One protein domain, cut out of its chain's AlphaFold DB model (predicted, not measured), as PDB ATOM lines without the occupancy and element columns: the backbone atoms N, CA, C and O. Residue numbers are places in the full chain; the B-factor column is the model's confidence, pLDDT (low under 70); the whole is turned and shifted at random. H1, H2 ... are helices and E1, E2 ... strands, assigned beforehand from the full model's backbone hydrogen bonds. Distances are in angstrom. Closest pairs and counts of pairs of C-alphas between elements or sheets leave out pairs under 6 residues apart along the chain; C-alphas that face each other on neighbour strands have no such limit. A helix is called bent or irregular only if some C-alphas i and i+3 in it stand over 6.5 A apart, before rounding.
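This is residues 609 to 745 of the 848 residues of the protein "Origin of replication binding protein" of Gigaspora rosea (UniProt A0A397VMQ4). A small bundle of three helical parts, H1, H3 and the arm H2b of the bent helix H2, has a long two-stranded hairpin, E1 and E2, running away from it, while H4 and the last residues make a small separate lobe at the other side of the hairpin. The other arm of H2, H2a, turns from the bundle toward E2. The printed part has 137 residues, with four named helices and two named strands in the order H1 H2 H3 E1 E2 H4; the sheet, E1 - E2, is antiparallel, and the class is mixed, helices and strands. The whole is only just loose, close to compact, with a radius of gyration of the C-alphas of 17.3 A, and its outline is flat, 53 by 49 by 24 A.

H1, residues 609 to 619, begins at C-alpha 609 (210.097, 219.292, 155.550) and is 15.0 A long. H2, residues 634 to 659, was assigned as one helix by its hydrogen bonds but is bent, C-alphas 643 and 646 being 8.1 A apart. Its arms are H2a, residues 634 to 643, 14.4 A, and H2b, residues 646 to 659, 18.6 A. H2b is irregular, with C-alphas 653 and 656 6.9 A apart. H3, residues 671 to 685, spans 20.5 A. E1, residues 689 to 697, spans 25.3 A from C-alpha 689 (220.395, 205.254, 165.223), and E2, residues 704 to 712, spans 24.6 A. H4, residues 724 to 731, 10.1 A, ends at C-alpha 731 (206.763, 201.932, 187.276).

H1 touches H2b, closest at the C-alphas of Gln 610 and Leu 658, 5.9 A, opposite ways at a tilt of 35.1 degrees, only just steep. H3 touches H1 with residues 678 to 682 alone, closest at the C-alphas of Leu 617 and Ile 678, 6.7 A, opposite ways at a steep tilt of 39 degrees. H2a and H2b stand about perpendicular, at 83 degrees. The closest C-alphas of H3 and E1 are those of Asn 679 and Thr 689, 5.2 A; those of H2a and E2 are Gly 634 and Lys 707, 4.8 A. In the hairpin E1 and E2, N 693 and O 708, 2.8 A, are within hydrogen-bond range. H4 touches no helix, and residues 722 to 723 pair in parallel with residues 743 to 744. Every O i to N i+4 pair is within hydrogen-bond range in H1, H2a and H4, against 8 of 10 in H2b and 10 of 11 in H3.

The two C-alphas farthest apart, those of Gly 667 and Asn 736, are 53.4 A apart. The printed part has no cut. The links H1 to H2, H2 to H3 and E2 to H4 are long. The mean pLDDT of the printed part is 75.9, and 34 residues are under 70, among them residues 655 to 667 and 714 to 720.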
ATOM      1  N   LYS A 609     209.465 219.944 156.722       75.25
ATOM      2  CA  LYS A 609     210.097 219.292 155.550       75.25
ATOM      3  C   LYS A 609     211.282 218.388 155.932       75.25
ATOM      4  O   LYS A 609     211.561 217.403 155.252       75.25
ATOM      5  N   GLN A 610     211.956 218.680 157.045       77.94
ATOM      6  CA  GLN A 610     213.059 217.870 157.574       77.94
ATOM      7  C   GLN A 610     212.565 216.679 158.405       77.94
ATOM      8  O   GLN A 610     213.092 215.580 158.238       77.94
ATOM      9  N   TRP A 611     211.539 216.853 159.246       82.06
ATOM     10  CA  TRP A 611     210.880 215.751 159.960       82.06
ATOM     11  C   TRP A 611     210.139 214.806 159.012       82.06
ATOM     12  O   TRP A 611     210.207 213.597 159.185       82.06
ATOM     13  N   GLU A 612     209.521 215.339 157.963       85.19
ATOM     14  CA  GLU A 612     208.937 214.600 156.849       85.19
ATOM     15  C   GLU A 612     210.011 213.821 156.086       85.19
ATOM     16  O   GLU A 612     209.843 212.628 155.856       85.19
ATOM     17  N   ALA A 613     211.152 214.429 155.744       83.94
ATOM     18  CA  ALA A 613     212.269 213.704 155.136       83.94
ATOM     19  C   ALA A 613     212.841 212.612 156.062       83.94
ATOM     20  O   ALA A 613     213.164 211.521 155.595       83.94
ATOM     21  N   VAL A 614     212.918 212.862 157.373       85.31
ATOM     22  CA  VAL A 614     213.314 211.877 158.395       85.31
ATOM     23  C   VAL A 614     212.313 210.717 158.483       85.31
ATOM     24  O   VAL A 614     212.719 209.560 158.402       85.31
ATOM     25  N   HIS A 615     211.016 211.007 158.579       86.88
ATOM     26  CA  HIS A 615     209.931 210.025 158.615       86.88
ATOM     27  C   HIS A 615     209.908 209.184 157.329       86.88
ATOM     28  O   HIS A 615     209.961 207.958 157.384       86.88
ATOM     29  N   ASN A 616     209.982 209.839 156.165       87.69
ATOM     30  CA  ASN A 616     210.077 209.198 154.855       87.69
ATOM     31  C   ASN A 616     211.309 208.288 154.714       87.69
ATOM     32  O   ASN A 616     211.218 207.242 154.073       87.69
ATOM     33  N   LEU A 617     212.453 208.662 155.297       88.56
ATOM     34  CA  LEU A 617     213.658 207.827 155.314       88.56
ATOM     35  C   LEU A 617     213.509 206.601 156.218       88.56
ATOM     36  O   LEU A 617     213.971 205.522 155.854       88.56
ATOM     37  N   VAL A 618     212.859 206.744 157.368       88.75
ATOM     38  CA  VAL A 618     212.616 205.640 158.307       88.75
ATOM     39  C   VAL A 618     211.584 204.652 157.732       88.75
ATOM     40  O   VAL A 618     211.833 203.445 157.724       88.75
ATOM     41  N   GLN A 619     210.532 205.155 157.077       89.50
ATOM     42  CA  GLN A 619     209.601 204.352 156.270       89.50
ATOM     43  C   GLN A 619     210.251 203.677 155.061       89.50
ATOM     44  O   GLN A 619     209.886 202.553 154.722       89.50
ATOM     45  N   SER A 620     211.250 204.306 154.429       88.75
ATOM     46  CA  SER A 620     211.941 203.726 153.264       88.75
ATOM     47  C   SER A 620     212.682 202.415 153.559       88.75
ATOM     48  O   SER A 620     213.149 201.752 152.638       88.75
ATOM     49  N   ILE A 621     212.787 202.036 154.836       89.12
ATOM     50  CA  ILE A 621     213.338 200.765 155.310       89.12
ATOM     51  C   ILE A 621     212.352 200.002 156.219       89.12
ATOM     52  O   ILE A 621     212.780 199.155 156.991       89.12
ATOM     53  N   GLY A 622     211.046 200.277 156.137       87.69
ATOM     54  CA  GLY A 622     209.989 199.448 156.737       87.69
ATOM     55  C   GLY A 622     209.567 199.749 158.180       87.69
ATOM     56  O   GLY A 622     208.683 199.055 158.672       87.69
ATOM     57  N   PHE A 623     210.138 200.752 158.851       89.50
ATOM     58  CA  PHE A 623     209.640 201.222 160.155       89.50
ATOM     59  C   PHE A 623     208.493 202.227 159.968       89.50
ATOM     60  O   PHE A 623     208.505 203.010 159.020       89.50
ATOM     61  N   ASN A 624     207.528 202.251 160.883       84.38
ATOM     62  CA  ASN A 624     206.351 203.118 160.790       84.38
ATOM     63  C   ASN A 624     206.702 204.601 161.018       84.38
ATOM     64  O   ASN A 624     206.304 205.461 160.228       84.38
ATOM     65  N   ASP A 625     207.483 204.899 162.064       81.38
ATOM     66  CA  ASP A 625     208.030 206.228 162.354       81.38
ATOM     67  C   ASP A 625     209.354 206.174 163.154       81.38
ATOM     68  O   ASP A 625     209.953 205.115 163.330       81.38
ATOM     69  N   ILE A 626     209.836 207.338 163.610       79.69
ATOM     70  CA  ILE A 626     211.094 207.497 164.363       79.69
ATOM     71  C   ILE A 626     211.101 206.826 165.742       79.69
ATOM     72  O   ILE A 626     212.178 206.579 166.282       79.69
ATOM     73  N   ASP A 627     209.932 206.585 166.327       75.69
ATOM     74  CA  ASP A 627     209.744 206.000 167.648       75.69
ATOM     75  C   ASP A 627     209.295 204.526 167.552       75.69
ATOM     76  O   ASP A 627     209.063 203.904 168.590       75.69
ATOM     77  N   ASP A 628     209.250 203.928 166.357       81.44
ATOM     78  CA  ASP A 628     208.914 202.515 166.159       81.44
ATOM     79  C   ASP A 628     209.822 201.582 166.994       81.44
ATOM     80  O   ASP A 628     211.055 201.612 166.909       81.44
ATOM     81  N   THR A 629     209.194 200.757 167.834       80.06
ATOM     82  CA  THR A 629     209.846 199.816 168.756       80.06
ATOM     83  C   THR A 629     210.018 198.411 168.175       80.06
ATOM     84  O   THR A 629     210.633 197.559 168.823       80.06
ATOM     85  N   ASN A 630     209.497 198.143 166.975       83.81
ATOM     86  CA  ASN A 630     209.537 196.820 166.363       83.81
ATOM     87  C   ASN A 630     210.961 196.392 165.974       83.81
ATOM     88  O   ASN A 630     211.817 197.192 165.588       83.81
ATOM     89  N   ILE A 631     211.198 195.079 166.026       86.00
ATOM     90  CA  ILE A 631     212.420 194.447 165.523       86.00
ATOM     91  C   ILE A 631     212.089 193.818 164.169       86.00
ATOM     92  O   ILE A 631     211.492 192.746 164.098       86.00
ATOM     93  N   LEU A 632     212.472 194.496 163.090       89.50
ATOM     94  CA  LEU A 632     212.178 194.085 161.718       89.50
ATOM     95  C   LEU A 632     213.180 193.037 161.217       89.50
ATOM     96  O   LEU A 632     214.361 193.063 161.586       89.50
ATOM     97  N   SER A 633     212.735 192.131 160.342       88.31
ATOM     98  CA  SER A 633     213.630 191.163 159.701       88.31
ATOM     99  C   SER A 633     214.377 191.787 158.518       88.31
ATOM    100  O   SER A 633     213.901 192.709 157.854       88.31
ATOM    101  N   GLY A 634     215.571 191.270 158.227       85.56
ATOM    102  CA  GLY A 634     216.356 191.717 157.078       85.56
ATOM    103  C   GLY A 634     215.706 191.430 155.724       85.56
ATOM    104  O   GLY A 634     216.031 192.123 154.763       85.56
ATOM    105  N   ASP A 635     214.787 190.463 155.655       84.81
ATOM    106  CA  ASP A 635     214.081 190.094 154.425       84.81
ATOM    107  C   ASP A 635     212.994 191.138 154.097       84.81
ATOM    108  O   ASP A 635     212.906 191.622 152.965       84.81
ATOM    109  N   ASP A 636     212.234 191.565 155.112       86.25
ATOM    110  CA  ASP A 636     211.203 192.608 154.993       86.25
ATOM    111  C   ASP A 636     211.825 193.970 154.662       86.25
ATOM    112  O   ASP A 636     211.364 194.683 153.770       86.25
ATOM    113  N   ILE A 637     212.934 194.303 155.332       88.44
ATOM    114  CA  ILE A 637     213.652 195.560 155.108       88.44
ATOM    115  C   ILE A 637     214.213 195.632 153.688       88.44
ATOM    116  O   ILE A 637     214.127 196.692 153.069       88.44
ATOM    117  N   ALA A 638     214.762 194.538 153.144       86.56
ATOM    118  CA  ALA A 638     215.268 194.537 151.771       86.56
ATOM    119  C   ALA A 638     214.139 194.803 150.760       86.56
ATOM    120  O   ALA A 638     214.309 195.606 149.843       86.56
ATOM    121  N   LYS A 639     212.967 194.190 150.977       90.06
ATOM    122  CA  LYS A 639     211.771 194.367 150.145       90.06
ATOM    123  C   LYS A 639     211.270 195.817 150.148       90.06
ATOM    124  O   LYS A 639     211.099 196.392 149.075       90.06
ATOM    125  N   THR A 640     211.077 196.425 151.322       89.31
ATOM    126  CA  THR A 640     210.600 197.819 151.414       89.31
ATOM    127  C   THR A 640     211.646 198.819 150.917       89.31
ATOM    128  O   THR A 640     211.295 199.798 150.254       89.31
ATOM    129  N   PHE A 641     212.933 198.553 151.156       90.50
ATOM    130  CA  PHE A 641     214.036 199.343 150.607       90.50
ATOM    131  C   PHE A 641     214.039 199.351 149.076       90.50
ATOM    132  O   PHE A 641     214.145 200.422 148.477       90.50
ATOM    133  N   ASP A 642     213.869 198.189 148.442       86.44
ATOM    134  CA  ASP A 642     213.859 198.075 146.982       86.44
ATOM    135  C   ASP A 642     212.659 198.788 146.345       86.44
ATOM    136  O   ASP A 642     212.817 199.431 145.308       86.44
ATOM    137  N   GLN A 643     211.505 198.787 147.018       87.69
ATOM    138  CA  GLN A 643     210.333 199.586 146.637       87.69
ATOM    139  C   GLN A 643     210.528 201.102 146.848       87.69
ATOM    140  O   GLN A 643     209.859 201.902 146.200       87.69
ATOM    141  N   SER A 644     211.450 201.516 147.726       88.12
ATOM    142  CA  SER A 644     211.621 202.918 148.147       88.12
ATOM    143  C   SER A 644     212.834 203.632 147.534       88.12
ATOM    144  O   SER A 644     213.100 204.791 147.871       88.12
ATOM    145  N   ARG A 645     213.599 202.974 146.646       83.94
ATOM    146  CA  ARG A 645     214.905 203.469 146.157       83.94
ATOM    147  C   ARG A 645     214.855 204.877 145.558       83.94
ATOM    148  O   ARG A 645     215.744 205.674 145.844       83.94
ATOM    149  N   GLU A 646     213.830 205.209 144.775       83.25
ATOM    150  CA  GLU A 646     213.689 206.532 144.140       83.25
ATOM    151  C   GLU A 646     213.432 207.645 145.169       83.25
ATOM    152  O   GLU A 646     214.083 208.691 145.138       83.25
ATOM    153  N   LYS A 647     212.570 207.377 146.162       83.62
ATOM    154  CA  LYS A 647     212.297 208.272 147.301       83.62
ATOM    155  C   LYS A 647     213.585 208.571 148.085       83.62
ATOM    156  O   LYS A 647     213.838 209.714 148.458       83.62
ATOM    157  N   ILE A 648     214.444 207.560 148.262       84.12
ATOM    158  CA  ILE A 648     215.766 207.696 148.899       84.12
ATOM    159  C   ILE A 648     216.742 208.508 148.030       84.12
ATOM    160  O   ILE A 648     217.532 209.276 148.581       84.12
ATOM    161  N   VAL A 649     216.721 208.359 146.699       82.44
ATOM    162  CA  VAL A 649     217.564 209.161 145.788       82.44
ATOM    163  C   VAL A 649     217.196 210.639 145.882       82.44
ATOM    164  O   VAL A 649     218.080 211.441 146.170       82.44
ATOM    165  N   LYS A 650     215.906 210.986 145.778       82.00
ATOM    166  CA  LYS A 650     215.447 212.378 145.901       82.00
ATOM    167  C   LYS A 650     215.898 213.014 147.224       82.00
ATOM    168  O   LYS A 650     216.558 214.048 147.225       82.00
ATOM    169  N   ILE A 651     215.683 212.332 148.356       79.06
ATOM    170  CA  ILE A 651     216.107 212.835 149.678       79.06
ATOM    171  C   ILE A 651     217.646 212.940 149.802       79.06
ATOM    172  O   ILE A 651     218.144 213.756 150.577       79.06
ATOM    173  N   ARG A 652     218.437 212.166 149.041       77.56
ATOM    174  CA  ARG A 652     219.912 212.292 148.987       77.56
ATOM    175  C   ARG A 652     220.404 213.470 148.149       77.56
ATOM    176  O   ARG A 652     221.529 213.920 148.385       77.56
ATOM    177  N   GLU A 653     219.612 213.926 147.187       76.19
ATOM    178  CA  GLU A 653     219.878 215.117 146.375       76.19
ATOM    179  C   GLU A 653     219.472 216.372 147.161       76.19
ATOM    180  O   GLU A 653     220.307 217.252 147.390       76.19
ATOM    181  N   ASP A 654     218.265 216.360 147.734       72.38
ATOM    182  CA  ASP A 654     217.739 217.403 148.625       72.38
ATOM    183  C   ASP A 654     218.514 217.512 149.960       72.38
ATOM    184  O   ASP A 654     218.414 218.521 150.658       72.38
ATOM    185  N   ALA A 655     219.336 216.519 150.329       65.94
ATOM    186  CA  ALA A 655     220.078 216.472 151.599       65.94
ATOM    187  C   ALA A 655     220.968 217.699 151.876       65.94
ATOM    188  O   ALA A 655     221.187 218.049 153.038       65.94
ATOM    189  N   LEU A 656     221.481 218.359 150.831       58.97
ATOM    190  CA  LEU A 656     222.256 219.591 150.997       58.97
ATOM    191  C   LEU A 656     221.368 220.759 151.451       58.97
ATOM    192  O   LEU A 656     221.792 221.525 152.309       58.97
ATOM    193  N   LEU A 657     220.150 220.855 150.914       62.09
ATOM    194  CA  LEU A 657     219.166 221.881 151.258       62.09
ATOM    195  C   LEU A 657     218.520 221.588 152.622       62.09
ATOM    196  O   LEU A 657     218.489 222.446 153.496       62.09
ATOM    197  N   LEU A 658     218.064 220.348 152.828       62.59
ATOM    198  CA  LEU A 658     217.359 219.921 154.039       62.59
ATOM    199  C   LEU A 658     218.279 219.829 155.263       62.59
ATOM    200  O   LEU A 658     217.884 220.208 156.362       62.59
ATOM    201  N   PHE A 659     219.501 219.312 155.101       63.66
ATOM    202  CA  PHE A 659     220.373 218.957 156.227       63.66
ATOM    203  C   PHE A 659     221.753 219.632 156.189       63.66
ATOM    204  O   PHE A 659     222.589 219.371 157.056       63.66
ATOM    205  N   GLY A 660     222.010 220.519 155.222       53.38
ATOM    206  CA  GLY A 660     223.225 221.339 155.167       53.38
ATOM    207  C   GLY A 660     224.510 220.583 154.815       53.38
ATOM    208  O   GLY A 660     225.600 221.100 155.067       53.38
ATOM    209  N   PHE A 661     224.429 219.363 154.261       56.84
ATOM    210  CA  PHE A 661     225.610 218.588 153.867       56.84
ATOM    211  C   PHE A 661     225.479 217.931 152.488       56.84
ATOM    212  O   PHE A 661     224.471 217.318 152.147       56.84
ATOM    213  N   LYS A 662     226.547 218.006 151.683       57.62
ATOM    214  CA  LYS A 662     226.566 217.414 150.340       57.62
ATOM    215  C   LYS A 662     226.890 215.922 150.401       57.62
ATOM    216  O   LYS A 662     227.976 215.528 150.839       57.62
ATOM    217  N   THR A 663     225.970 215.092 149.916       60.97
ATOM    218  CA  THR A 663     226.203 213.659 149.709       60.97
ATOM    219  C   THR A 663     227.317 213.443 148.673       60.97
ATOM    220  O   THR A 663     227.496 214.216 147.732       60.97
ATOM    221  N   ARG A 664     228.139 212.403 148.875       55.22
ATOM    222  CA  ARG A 664     229.229 212.015 147.948       55.22
ATOM    223  C   ARG A 664     228.945 210.726 147.175       55.22
ATOM    224  O   ARG A 664     229.777 210.307 146.375       55.22
ATOM    225  N   ALA A 665     227.810 210.084 147.444       59.69
ATOM    226  CA  ALA A 665     227.365 208.915 146.702       59.69
ATOM    227  C   ALA A 665     226.901 209.337 145.300       59.69
ATOM    228  O   ALA A 665     226.295 210.394 145.143       59.69
ATOM    229  N   LYS A 666     227.181 208.503 144.298       56.41
ATOM    230  CA  LYS A 666     226.644 208.617 142.938       56.41
ATOM    231  C   LYS A 666     225.979 207.292 142.574       56.41
ATOM    232  O   LYS A 666     226.503 206.246 142.950       56.41
ATOM    233  N   GLY A 667     224.888 207.349 141.816       66.25
ATOM    234  CA  GLY A 667     224.126 206.167 141.411       66.25
ATOM    235  C   GLY A 667     223.197 205.622 142.502       66.25
ATOM    236  O   GLY A 667     223.043 206.212 143.575       66.25
ATOM    237  N   LEU A 668     222.559 204.494 142.185       72.00
ATOM    238  CA  LEU A 668     221.548 203.849 143.022       72.00
ATOM    239  C   LEU A 668     222.087 203.483 144.422       72.00
ATOM    240  O   LEU A 668     223.210 202.987 144.542       72.00
ATOM    241  N   PRO A 669     221.299 203.696 145.492       75.44
ATOM    242  CA  PRO A 669     221.642 203.237 146.830       75.44
ATOM    243  C   PRO A 669     221.760 201.710 146.937       75.44
ATOM    244  O   PRO A 669     220.967 200.984 146.344       75.44
ATOM    245  N   ASP A 670     222.650 201.234 147.811       85.62
ATOM    246  CA  ASP A 670     222.486 199.951 148.503       85.62
ATOM    247  C   ASP A 670     221.924 200.172 149.927       85.62
ATOM    248  O   ASP A 670     221.972 201.288 150.466       85.62
ATOM    249  N   LEU A 671     221.390 199.117 150.548       84.44
ATOM    250  CA  LEU A 671     220.758 199.180 151.873       84.44
ATOM    251  C   LEU A 671     221.738 199.600 152.987       84.44
ATOM    252  O   LEU A 671     221.385 200.383 153.863       84.44
ATOM    253  N   ASN A 672     222.992 199.146 152.948       84.44
ATOM    254  CA  ASN A 672     224.015 199.462 153.949       84.44
ATOM    255  C   ASN A 672     224.487 200.923 153.818       84.44
ATOM    256  O   ASN A 672     224.612 201.633 154.818       84.44
ATOM    257  N   ALA A 673     224.681 201.417 152.592       81.38
ATOM    258  CA  ALA A 673     224.901 202.839 152.327       81.38
ATOM    259  C   ALA A 673     223.703 203.703 152.757       81.38
ATOM    260  O   ALA A 673     223.892 204.832 153.210       81.38
ATOM    261  N   THR A 674     222.481 203.180 152.650       85.31
ATOM    262  CA  THR A 674     221.254 203.871 153.077       85.31
ATOM    263  C   THR A 674     221.129 203.926 154.590       85.31
ATOM    264  O   THR A 674     221.005 205.020 155.123       85.31
ATOM    265  N   ILE A 675     221.306 202.816 155.308       85.81
ATOM    266  CA  ILE A 675     221.331 202.809 156.781       85.81
ATOM    267  C   ILE A 675     222.443 203.730 157.317       85.81
ATOM    268  O   ILE A 675     222.226 204.456 158.283       85.81
ATOM    269  N   LYS A 676     223.612 203.795 156.661       83.12
ATOM    270  CA  LYS A 676     224.671 204.771 156.996       83.12
ATOM    271  C   LYS A 676     224.252 206.226 156.767       83.12
ATOM    272  O   LYS A 676     224.626 207.080 157.563       83.12
ATOM    273  N   PHE A 677     223.503 206.511 155.703       82.56
ATOM    274  CA  PHE A 677     222.966 207.844 155.414       82.56
ATOM    275  C   PHE A 677     221.882 208.247 156.425       82.56
ATOM    276  O   PHE A 677     221.969 209.329 156.998       82.56
ATOM    277  N   ILE A 678     220.943 207.349 156.739       83.88
ATOM    278  CA  ILE A 678     219.905 207.583 157.751       83.88
ATOM    279  C   ILE A 678     220.542 207.779 159.136       83.88
ATOM    280  O   ILE A 678     220.222 208.746 159.816       83.88
ATOM    281  N   ASN A 679     221.528 206.959 159.520       83.69
ATOM    282  CA  ASN A 679     222.265 207.129 160.780       83.69
ATOM    283  C   ASN A 679     223.093 208.425 160.844       83.69
ATOM    284  O   ASN A 679     223.319 208.938 161.937       83.69
ATOM    285  N   ALA A 680     223.530 208.969 159.703       75.88
ATOM    286  CA  ALA A 680     224.182 210.279 159.641       75.88
ATOM    287  C   ALA A 680     223.187 211.450 159.751       75.88
ATOM    288  O   ALA A 680     223.589 212.540 160.152       75.88
ATOM    289  N   ILE A 681     221.909 211.238 159.425       75.88
ATOM    290  CA  ILE A 681     220.837 212.213 159.658       75.88
ATOM    291  C   ILE A 681     220.341 212.078 161.101       75.88
ATOM    292  O   ILE A 681     220.625 212.965 161.901       75.88
ATOM    293  N   LEU A 682     219.707 210.955 161.465       78.88
ATOM    294  CA  LEU A 682     219.123 210.713 162.795       78.88
ATOM    295  C   LEU A 682     220.121 210.984 163.931       78.88
ATOM    296  O   LEU A 682     219.812 211.736 164.852       78.88
ATOM    297  N   GLY A 683     221.348 210.463 163.828       72.69
ATOM    298  CA  GLY A 683     222.368 210.616 164.870       72.69
ATOM    299  C   GLY A 683     222.846 212.059 165.074       72.69
ATOM    300  O   GLY A 683     223.269 212.407 166.173       72.69
ATOM    301  N   ASN A 684     222.744 212.910 164.047       69.50
ATOM    302  CA  ASN A 684     223.033 214.345 164.145       69.50
ATOM    303  C   ASN A 684     221.783 215.167 164.526       69.50
ATOM    304  O   ASN A 684     221.914 216.260 165.080       69.50
ATOM    305  N   TRP A 685     220.583 214.665 164.217       70.62
ATOM    306  CA  TRP A 685     219.315 215.378 164.386       70.62
ATOM    307  C   TRP A 685     218.650 215.143 165.739       70.62
ATOM    308  O   TRP A 685     218.395 216.110 166.457       70.62
ATOM    309  N   CYS A 686     218.394 213.885 166.083       71.81
ATOM    310  CA  CYS A 686     217.654 213.453 167.270       71.81
ATOM    311  C   CYS A 686     218.441 212.465 168.154       71.81
ATOM    312  O   CYS A 686     217.920 211.989 169.154       71.81
ATOM    313  N   GLY A 687     219.681 212.128 167.785       72.88
ATOM    314  CA  GLY A 687     220.540 211.192 168.521       72.88
ATOM    315  C   GLY A 687     220.220 209.708 168.285       72.88
ATOM    316  O   GLY A 687     221.008 208.842 168.663       72.88
ATOM    317  N   TYR A 688     219.111 209.389 167.615       82.69
ATOM    318  CA  TYR A 688     218.708 208.011 167.329       82.69
ATOM    319  C   TYR A 688     219.612 207.357 166.266       82.69
ATOM    320  O   TYR A 688     220.170 208.024 165.394       82.69
ATOM    321  N   THR A 689     219.736 206.026 166.293       82.12
ATOM    322  CA  THR A 689     220.395 205.254 165.223       82.12
ATOM    323  C   THR A 689     219.682 203.933 164.956       82.12
ATOM    324  O   THR A 689     219.250 203.265 165.884       82.12
ATOM    325  N   ILE A 690     219.617 203.497 163.703       85.94
ATOM    326  CA  ILE A 690     219.254 202.124 163.339       85.94
ATOM    327  C   ILE A 690     220.429 201.204 163.681       85.94
ATOM    328  O   ILE A 690     221.575 201.461 163.282       85.94
ATOM    329  N   LYS A 691     220.143 200.119 164.401       87.00
ATOM    330  CA  LYS A 691     221.083 199.027 164.691       87.00
ATOM    331  C   LYS A 691     220.706 197.777 163.906       87.00
ATOM    332  O   LYS A 691     219.607 197.673 163.371       87.00
ATOM    333  N   SER A 692     221.640 196.835 163.855       86.38
ATOM    334  CA  SER A 692     221.478 195.535 163.212       86.38
ATOM    335  C   SER A 692     222.050 194.429 164.095       86.38
ATOM    336  O   SER A 692     223.164 194.577 164.601       86.38
ATOM    337  N   GLY A 693     221.335 193.317 164.214       83.94
ATOM    338  CA  GLY A 693     221.775 192.089 164.870       83.94
ATOM    339  C   GLY A 693     221.781 190.909 163.900       83.94
ATOM    340  O   GLY A 693     221.152 190.954 162.842       83.94
ATOM    341  N   GLU A 694     222.491 189.845 164.266       85.06
ATOM    342  CA  GLU A 694     222.512 188.578 163.531       85.06
ATOM    343  C   GLU A 694     222.196 187.428 164.496       85.06
ATOM    344  O   GLU A 694     222.902 187.221 165.485       85.06
ATOM    345  N   THR A 695     221.135 186.670 164.219       77.75
ATOM    346  CA  THR A 695     220.710 185.513 165.020       77.75
ATOM    347  C   THR A 695     220.838 184.222 164.212       77.75
ATOM    348  O   THR A 695     220.597 184.189 163.005       77.75
ATOM    349  N   ARG A 696     221.257 183.133 164.869       76.38
ATOM    350  CA  ARG A 696     221.382 181.805 164.246       76.38
ATOM    351  C   ARG A 696     220.090 181.027 164.438       76.38
ATOM    352  O   ARG A 696     219.819 180.575 165.548       76.38
ATOM    353  N   ILE A 697     219.339 180.836 163.360       70.81
ATOM    354  CA  ILE A 697     218.069 180.105 163.359       70.81
ATOM    355  C   ILE A 697     218.264 178.765 162.633       70.81
ATOM    356  O   ILE A 697     218.969 178.691 161.626       70.81
ATOM    357  N   GLY A 698     217.665 177.699 163.172       72.88
ATOM    358  CA  GLY A 698     217.741 176.335 162.637       72.88
ATOM    359  C   GLY A 698     218.488 175.330 163.534       72.88
ATOM    360  O   GLY A 698     219.193 175.723 164.476       72.88
ATOM    361  N   PRO A 699     218.321 174.017 163.274       59.22
ATOM    362  CA  PRO A 699     218.978 172.943 164.023       59.22
ATOM    363  C   PRO A 699     220.505 173.026 163.897       59.22
ATOM    364  O   PRO A 699     221.022 173.604 162.947       59.22
ATOM    365  N   ARG A 700     221.256 172.424 164.835       64.50
ATOM    366  CA  ARG A 700     222.734 172.547 164.903       64.50
ATOM    367  C   ARG A 700     223.467 172.228 163.587       64.50
ATOM    368  O   ARG A 700     224.534 172.791 163.376       64.50
ATOM    369  N   THR A 701     222.904 171.363 162.742       58.31
ATOM    370  CA  THR A 701     223.437 170.954 161.432       58.31
ATOM    371  C   THR A 701     223.172 171.952 160.302       58.31
ATOM    372  O   THR A 701     224.024 172.098 159.438       58.31
ATOM    373  N   ASN A 702     222.043 172.672 160.325       56.62
ATOM    374  CA  ASN A 702     221.642 173.653 159.308       56.62
ATOM    375  C   ASN A 702     221.236 174.965 159.996       56.62
ATOM    376  O   ASN A 702     220.064 175.191 160.298       56.62
ATOM    377  N   ARG A 703     222.224 175.830 160.260       69.00
ATOM    378  CA  ARG A 703     222.025 177.150 160.880       69.00
ATOM    379  C   ARG A 703     222.157 178.262 159.851       69.00
ATOM    380  O   ARG A 703     223.242 178.479 159.319       69.00
ATOM    381  N   ILE A 704     221.077 179.007 159.647       72.12
ATOM    382  CA  ILE A 704     221.050 180.208 158.809       72.12
ATOM    383  C   ILE A 704     221.182 181.433 159.719       72.12
ATOM    384  O   ILE A 704     220.579 181.496 160.793       72.12
ATOM    385  N   TRP A 705     221.985 182.410 159.299       75.50
ATOM    386  CA  TRP A 705     222.027 183.724 159.934       75.50
ATOM    387  C   TRP A 705     220.860 184.572 159.425       75.50
ATOM    388  O   TRP A 705     220.842 184.944 158.252       75.50
ATOM    389  N   LYS A 706     219.907 184.909 160.295       80.00
ATOM    390  CA  LYS A 706     218.910 185.949 160.015       80.00
ATOM    391  C   LYS A 706     219.401 187.283 160.561       80.00
ATOM    392  O   LYS A 706     219.874 187.363 161.694       80.00
ATOM    393  N   LYS A 707     219.279 188.332 159.748       86.38
ATOM    394  CA  LYS A 707     219.474 189.714 160.191       86.38
ATOM    395  C   LYS A 707     218.189 190.260 160.781       86.38
ATOM    396  O   LYS A 707     217.111 190.005 160.247       86.38
ATOM    397  N   THR A 708     218.329 191.045 161.836       88.56
ATOM    398  CA  THR A 708     217.264 191.882 162.386       88.56
ATOM    399  C   THR A 708     217.761 193.310 162.534       88.56
ATOM    400  O   THR A 708     218.964 193.537 162.678       88.56
ATOM    401  N   TYR A 709     216.852 194.277 162.497       88.56
ATOM    402  CA  TYR A 709     217.162 195.691 162.692       88.56
ATOM    403  C   TYR A 709     216.112 196.341 163.592       88.56
ATOM    404  O   TYR A 709     214.965 195.904 163.629       88.56
ATOM    405  N   TRP A 710     216.509 197.382 164.316       88.81
ATOM    406  CA  TRP A 710     215.631 198.138 165.212       88.81
ATOM    407  C   TRP A 710     216.115 199.581 165.344       88.81
ATOM    408  O   TRP A 710     217.307 199.867 165.152       88.81
ATOM    409  N   ILE A 711     215.207 200.488 165.708       84.06
ATOM    410  CA  ILE A 711     215.575 201.850 166.091       84.06
ATOM    411  C   ILE A 711     216.131 201.820 167.517       84.06
ATOM    412  O   ILE A 711     215.499 201.374 168.470       84.06
ATOM    413  N   HIS A 712     217.359 202.295 167.668       77.50
ATOM    414  CA  HIS A 712     218.063 202.403 168.933       77.50
ATOM    415  C   HIS A 712     218.094 203.878 169.326       77.50
ATOM    416  O   HIS A 712     218.930 204.650 168.842       77.50
ATOM    417  N   ARG A 713     217.170 204.255 170.218       71.25
ATOM    418  CA  ARG A 713     216.987 205.620 170.750       71.25
ATOM    419  C   ARG A 713     218.162 206.125 171.611       71.25
ATOM    420  O   ARG A 713     218.125 207.237 172.123       71.25
ATOM    421  N   VAL A 714     219.220 205.321 171.751       60.12
ATOM    422  CA  VAL A 714     220.475 205.682 172.419       60.12
ATOM    423  C   VAL A 714     221.570 205.923 171.358       60.12
ATOM    424  O   VAL A 714     221.884 205.005 170.588       60.12
ATOM    425  N   PRO A 715     222.200 207.110 171.285       49.56
ATOM    426  CA  PRO A 715     223.329 207.368 170.390       49.56
ATOM    427  C   PRO A 715     224.529 206.458 170.707       49.56
ATOM    428  O   PRO A 715     224.646 205.931 171.814       49.56
ATOM    429  N   PRO A 716     225.495 206.291 169.780       35.31
ATOM    430  CA  PRO A 716     226.666 205.423 169.979       35.31
ATOM    431  C   PRO A 716     227.590 205.808 171.153       35.31
ATOM    432  O   PRO A 716     228.514 205.053 171.443       35.31
ATOM    433  N   ASN A 717     227.339 206.938 171.825       45.25
ATOM    434  CA  ASN A 717     228.057 207.398 173.016       45.25
ATOM    435  C   ASN A 717     227.316 207.100 174.345       45.25
ATOM    436  O   ASN A 717     227.872 207.387 175.401       45.25
ATOM    437  N   GLY A 718     226.103 206.525 174.318       47.12
ATOM    438  CA  GLY A 718     225.420 206.010 175.519       47.12
ATOM    439  C   GLY A 718     224.533 206.984 176.310       47.12
ATOM    440  O   GLY A 718     224.215 206.680 177.452       47.12
ATOM    441  N   ALA A 719     224.141 208.130 175.744       55.78
ATOM    442  CA  ALA A 719     223.246 209.105 176.386       55.78
ATOM    443  C   ALA A 719     221.898 209.155 175.649       55.78
ATOM    444  O   ALA A 719     221.775 209.869 174.654       55.78
ATOM    445  N   GLY A 720     220.942 208.319 176.064       65.31
ATOM    446  CA  GLY A 720     219.628 208.218 175.430       65.31
ATOM    447  C   GLY A 720     218.618 209.227 175.968       65.31
ATOM    448  O   GLY A 720     218.945 210.088 176.784       65.31
ATOM    449  N   PHE A 721     217.374 209.074 175.522       74.19
ATOM    450  CA  PHE A 721     216.209 209.667 176.168       74.19
ATOM    451  C   PHE A 721     215.153 208.586 176.375       74.19
ATOM    452  O   PHE A 721     214.925 207.756 175.486       74.19
ATOM    453  N   GLU A 722     214.494 208.612 177.528       71.81
ATOM    454  CA  GLU A 722     213.373 207.728 177.830       71.81
ATOM    455  C   GLU A 722     212.037 208.411 177.518       71.81
ATOM    456  O   GLU A 722     211.966 209.625 177.323       71.81
ATOM    457  N   THR A 723     210.963 207.629 177.421       70.56
ATOM    458  CA  THR A 723     209.619 208.151 177.126       70.56
ATOM    459  C   THR A 723     208.655 207.796 178.248       70.56
ATOM    460  O   THR A 723     208.791 206.742 178.875       70.56
ATOM    461  N   ILE A 724     207.701 208.687 178.531       66.19
ATOM    462  CA  ILE A 724     206.792 208.564 179.682       66.19
ATOM    463  C   ILE A 724     206.048 207.229 179.670       66.19
ATOM    464  O   ILE A 724     205.922 206.596 180.712       66.19
ATOM    465  N   GLU A 725     205.633 206.753 178.500       67.56
ATOM    466  CA  GLU A 725     204.885 205.505 178.327       67.56
ATOM    467  C   GLU A 725     205.727 204.294 178.764       67.56
ATOM    468  O   GLU A 725     205.237 203.397 179.452       67.56
ATOM    469  N   ARG A 726     207.027 204.296 178.435       69.94
ATOM    470  CA  ARG A 726     207.970 203.257 178.870       69.94
ATOM    471  C   ARG A 726     208.273 203.358 180.364       69.94
ATOM    472  O   ARG A 726     208.344 202.329 181.029       69.94
ATOM    473  N   ILE A 727     208.410 204.567 180.907       67.12
ATOM    474  CA  ILE A 727     208.634 204.776 182.347       67.12
ATOM    475  C   ILE A 727     207.402 204.356 183.156       67.12
ATOM    476  O   ILE A 727     207.562 203.707 184.182       67.12
ATOM    477  N   MET A 728     206.184 204.640 182.684       65.88
ATOM    478  CA  MET A 728     204.937 204.163 183.291       65.88
ATOM    479  C   MET A 728     204.839 202.633 183.251       65.88
ATOM    480  O   MET A 728     204.528 202.021 184.268       65.88
ATOM    481  N   ALA A 729     205.177 201.999 182.121       70.81
ATOM    482  CA  ALA A 729     205.202 200.539 182.012       70.81
ATOM    483  C   ALA A 729     206.236 199.877 182.948       70.81
ATOM    484  O   ALA A 729     205.995 198.778 183.449       70.81
ATOM    485  N   ILE A 730     207.366 200.541 183.226       72.31
ATOM    486  CA  ILE A 730     208.336 200.074 184.227       72.31
ATOM    487  C   ILE A 730     207.818 200.350 185.649       72.31
ATOM    488  O   ILE A 730     207.779 199.415 186.444       72.31
ATOM    489  N   LYS A 731     207.331 201.565 185.958       70.19
ATOM    490  CA  LYS A 731     206.763 201.932 187.276       70.19
ATOM    491  C   LYS A 731     205.551 201.074 187.681       70.19
ATOM    492  O   LYS A 731     205.303 200.907 188.870       70.19
ATOM    493  N   LEU A 732     204.836 200.474 186.723       74.88
ATOM    494  CA  LEU A 732     203.774 199.485 186.971       74.88
ATOM    495  C   LEU A 732     204.299 198.169 187.586       74.88
ATOM    496  O   LEU A 732     203.556 197.478 188.277       74.88
ATOM    497  N   ASN A 733     205.564 197.821 187.329       77.31
ATOM    498  CA  ASN A 733     206.217 196.593 187.797       77.31
ATOM    499  C   ASN A 733     207.239 196.854 188.924       77.31
ATOM    500  O   ASN A 733     207.444 195.994 189.775       77.31
ATOM    501  N   ASP A 734     207.856 198.039 188.944       77.56
ATOM    502  CA  ASP A 734     208.725 198.544 190.012       77.56
ATOM    503  C   ASP A 734     208.351 200.002 190.347       77.56
ATOM    504  O   ASP A 734     208.861 200.933 189.717       77.56
ATOM    505  N   PRO A 735     207.475 200.237 191.344       73.12
ATOM    506  CA  PRO A 735     207.050 201.585 191.731       73.12
ATOM    507  C   PRO A 735     208.185 202.517 192.186       73.12
ATOM    508  O   PRO A 735     207.998 203.733 192.185       73.12
ATOM    509  N   ASN A 736     209.353 201.973 192.550       71.31
ATOM    510  CA  ASN A 736     210.529 202.747 192.962       71.31
ATOM    511  C   ASN A 736     211.459 203.096 191.786       71.31
ATOM    512  O   ASN A 736     212.514 203.701 191.992       71.31
ATOM    513  N   TYR A 737     211.096 202.728 190.552       73.38
ATOM    514  CA  TYR A 737     211.909 203.000 189.374       73.38
ATOM    515  C   TYR A 737     212.051 204.507 189.103       73.38
ATOM    516  O   TYR A 737     211.096 205.191 188.721       73.38
ATOM    517  N   HIS A 738     213.280 205.005 189.219       65.62
ATOM    518  CA  HIS A 738     213.679 206.346 188.795       65.62
ATOM    519  C   HIS A 738     214.525 206.263 187.512       65.62
ATOM    520  O   HIS A 738     215.416 205.420 187.392       65.62
ATOM    521  N   SER A 739     214.238 207.133 186.537       69.25
ATOM    522  CA  SER A 739     215.014 207.204 185.291       69.25
ATOM    523  C   SER A 739     216.400 207.808 185.537       69.25
ATOM    524  O   SER A 739     216.547 208.701 186.363       69.25
ATOM    525  N   THR A 740     217.401 207.360 184.774       69.56
ATOM    526  CA  THR A 740     218.775 207.917 184.764       69.56
ATOM    527  C   THR A 740     219.134 208.617 183.441       69.56
ATOM    528  O   THR A 740     220.273 209.058 183.248       69.56
ATOM    529  N   ASP A 741     218.157 208.725 182.534       74.94
ATOM    530  CA  ASP A 741     218.187 209.499 181.289       74.94
ATOM    531  C   ASP A 741     216.941 210.429 181.239       74.94
ATOM    532  O   ASP A 741     215.906 210.091 181.830       74.94
ATOM    533  N   PRO A 742     216.999 211.598 180.562       74.81
ATOM    534  CA  PRO A 742     215.906 212.556 180.501       74.81
ATOM    535  C   PRO A 742     214.633 211.967 179.909       74.81
ATOM    536  O   PRO A 742     214.665 211.179 178.960       74.81
ATOM    537  N   ILE A 743     213.508 212.432 180.441       76.62
ATOM    538  CA  ILE A 743     212.176 212.024 180.021       76.62
ATOM    539  C   ILE A 743     211.716 212.953 178.897       76.62
ATOM    540  O   ILE A 743     211.544 214.153 179.104       76.62
ATOM    541  N   LEU A 744     211.516 212.415 177.695       74.81
ATOM    542  CA  LEU A 744     210.835 213.146 176.628       74.81
ATOM    543  C   LEU A 744     209.345 213.285 176.962       74.81
ATOM    544  O   LEU A 744     208.747 212.304 177.420       74.81
ATOM    545  N   PRO A 745     208.719 214.440 176.662       70.19
ATOM    546  CA  PRO A 745     207.278 214.596 176.802       70.19
ATOM    547  C   PRO A 745     206.515 213.559 175.959       70.19
ATOM    548  O   PRO A 745     207.061 213.018 174.980       70.19
TER     549      PRO A 745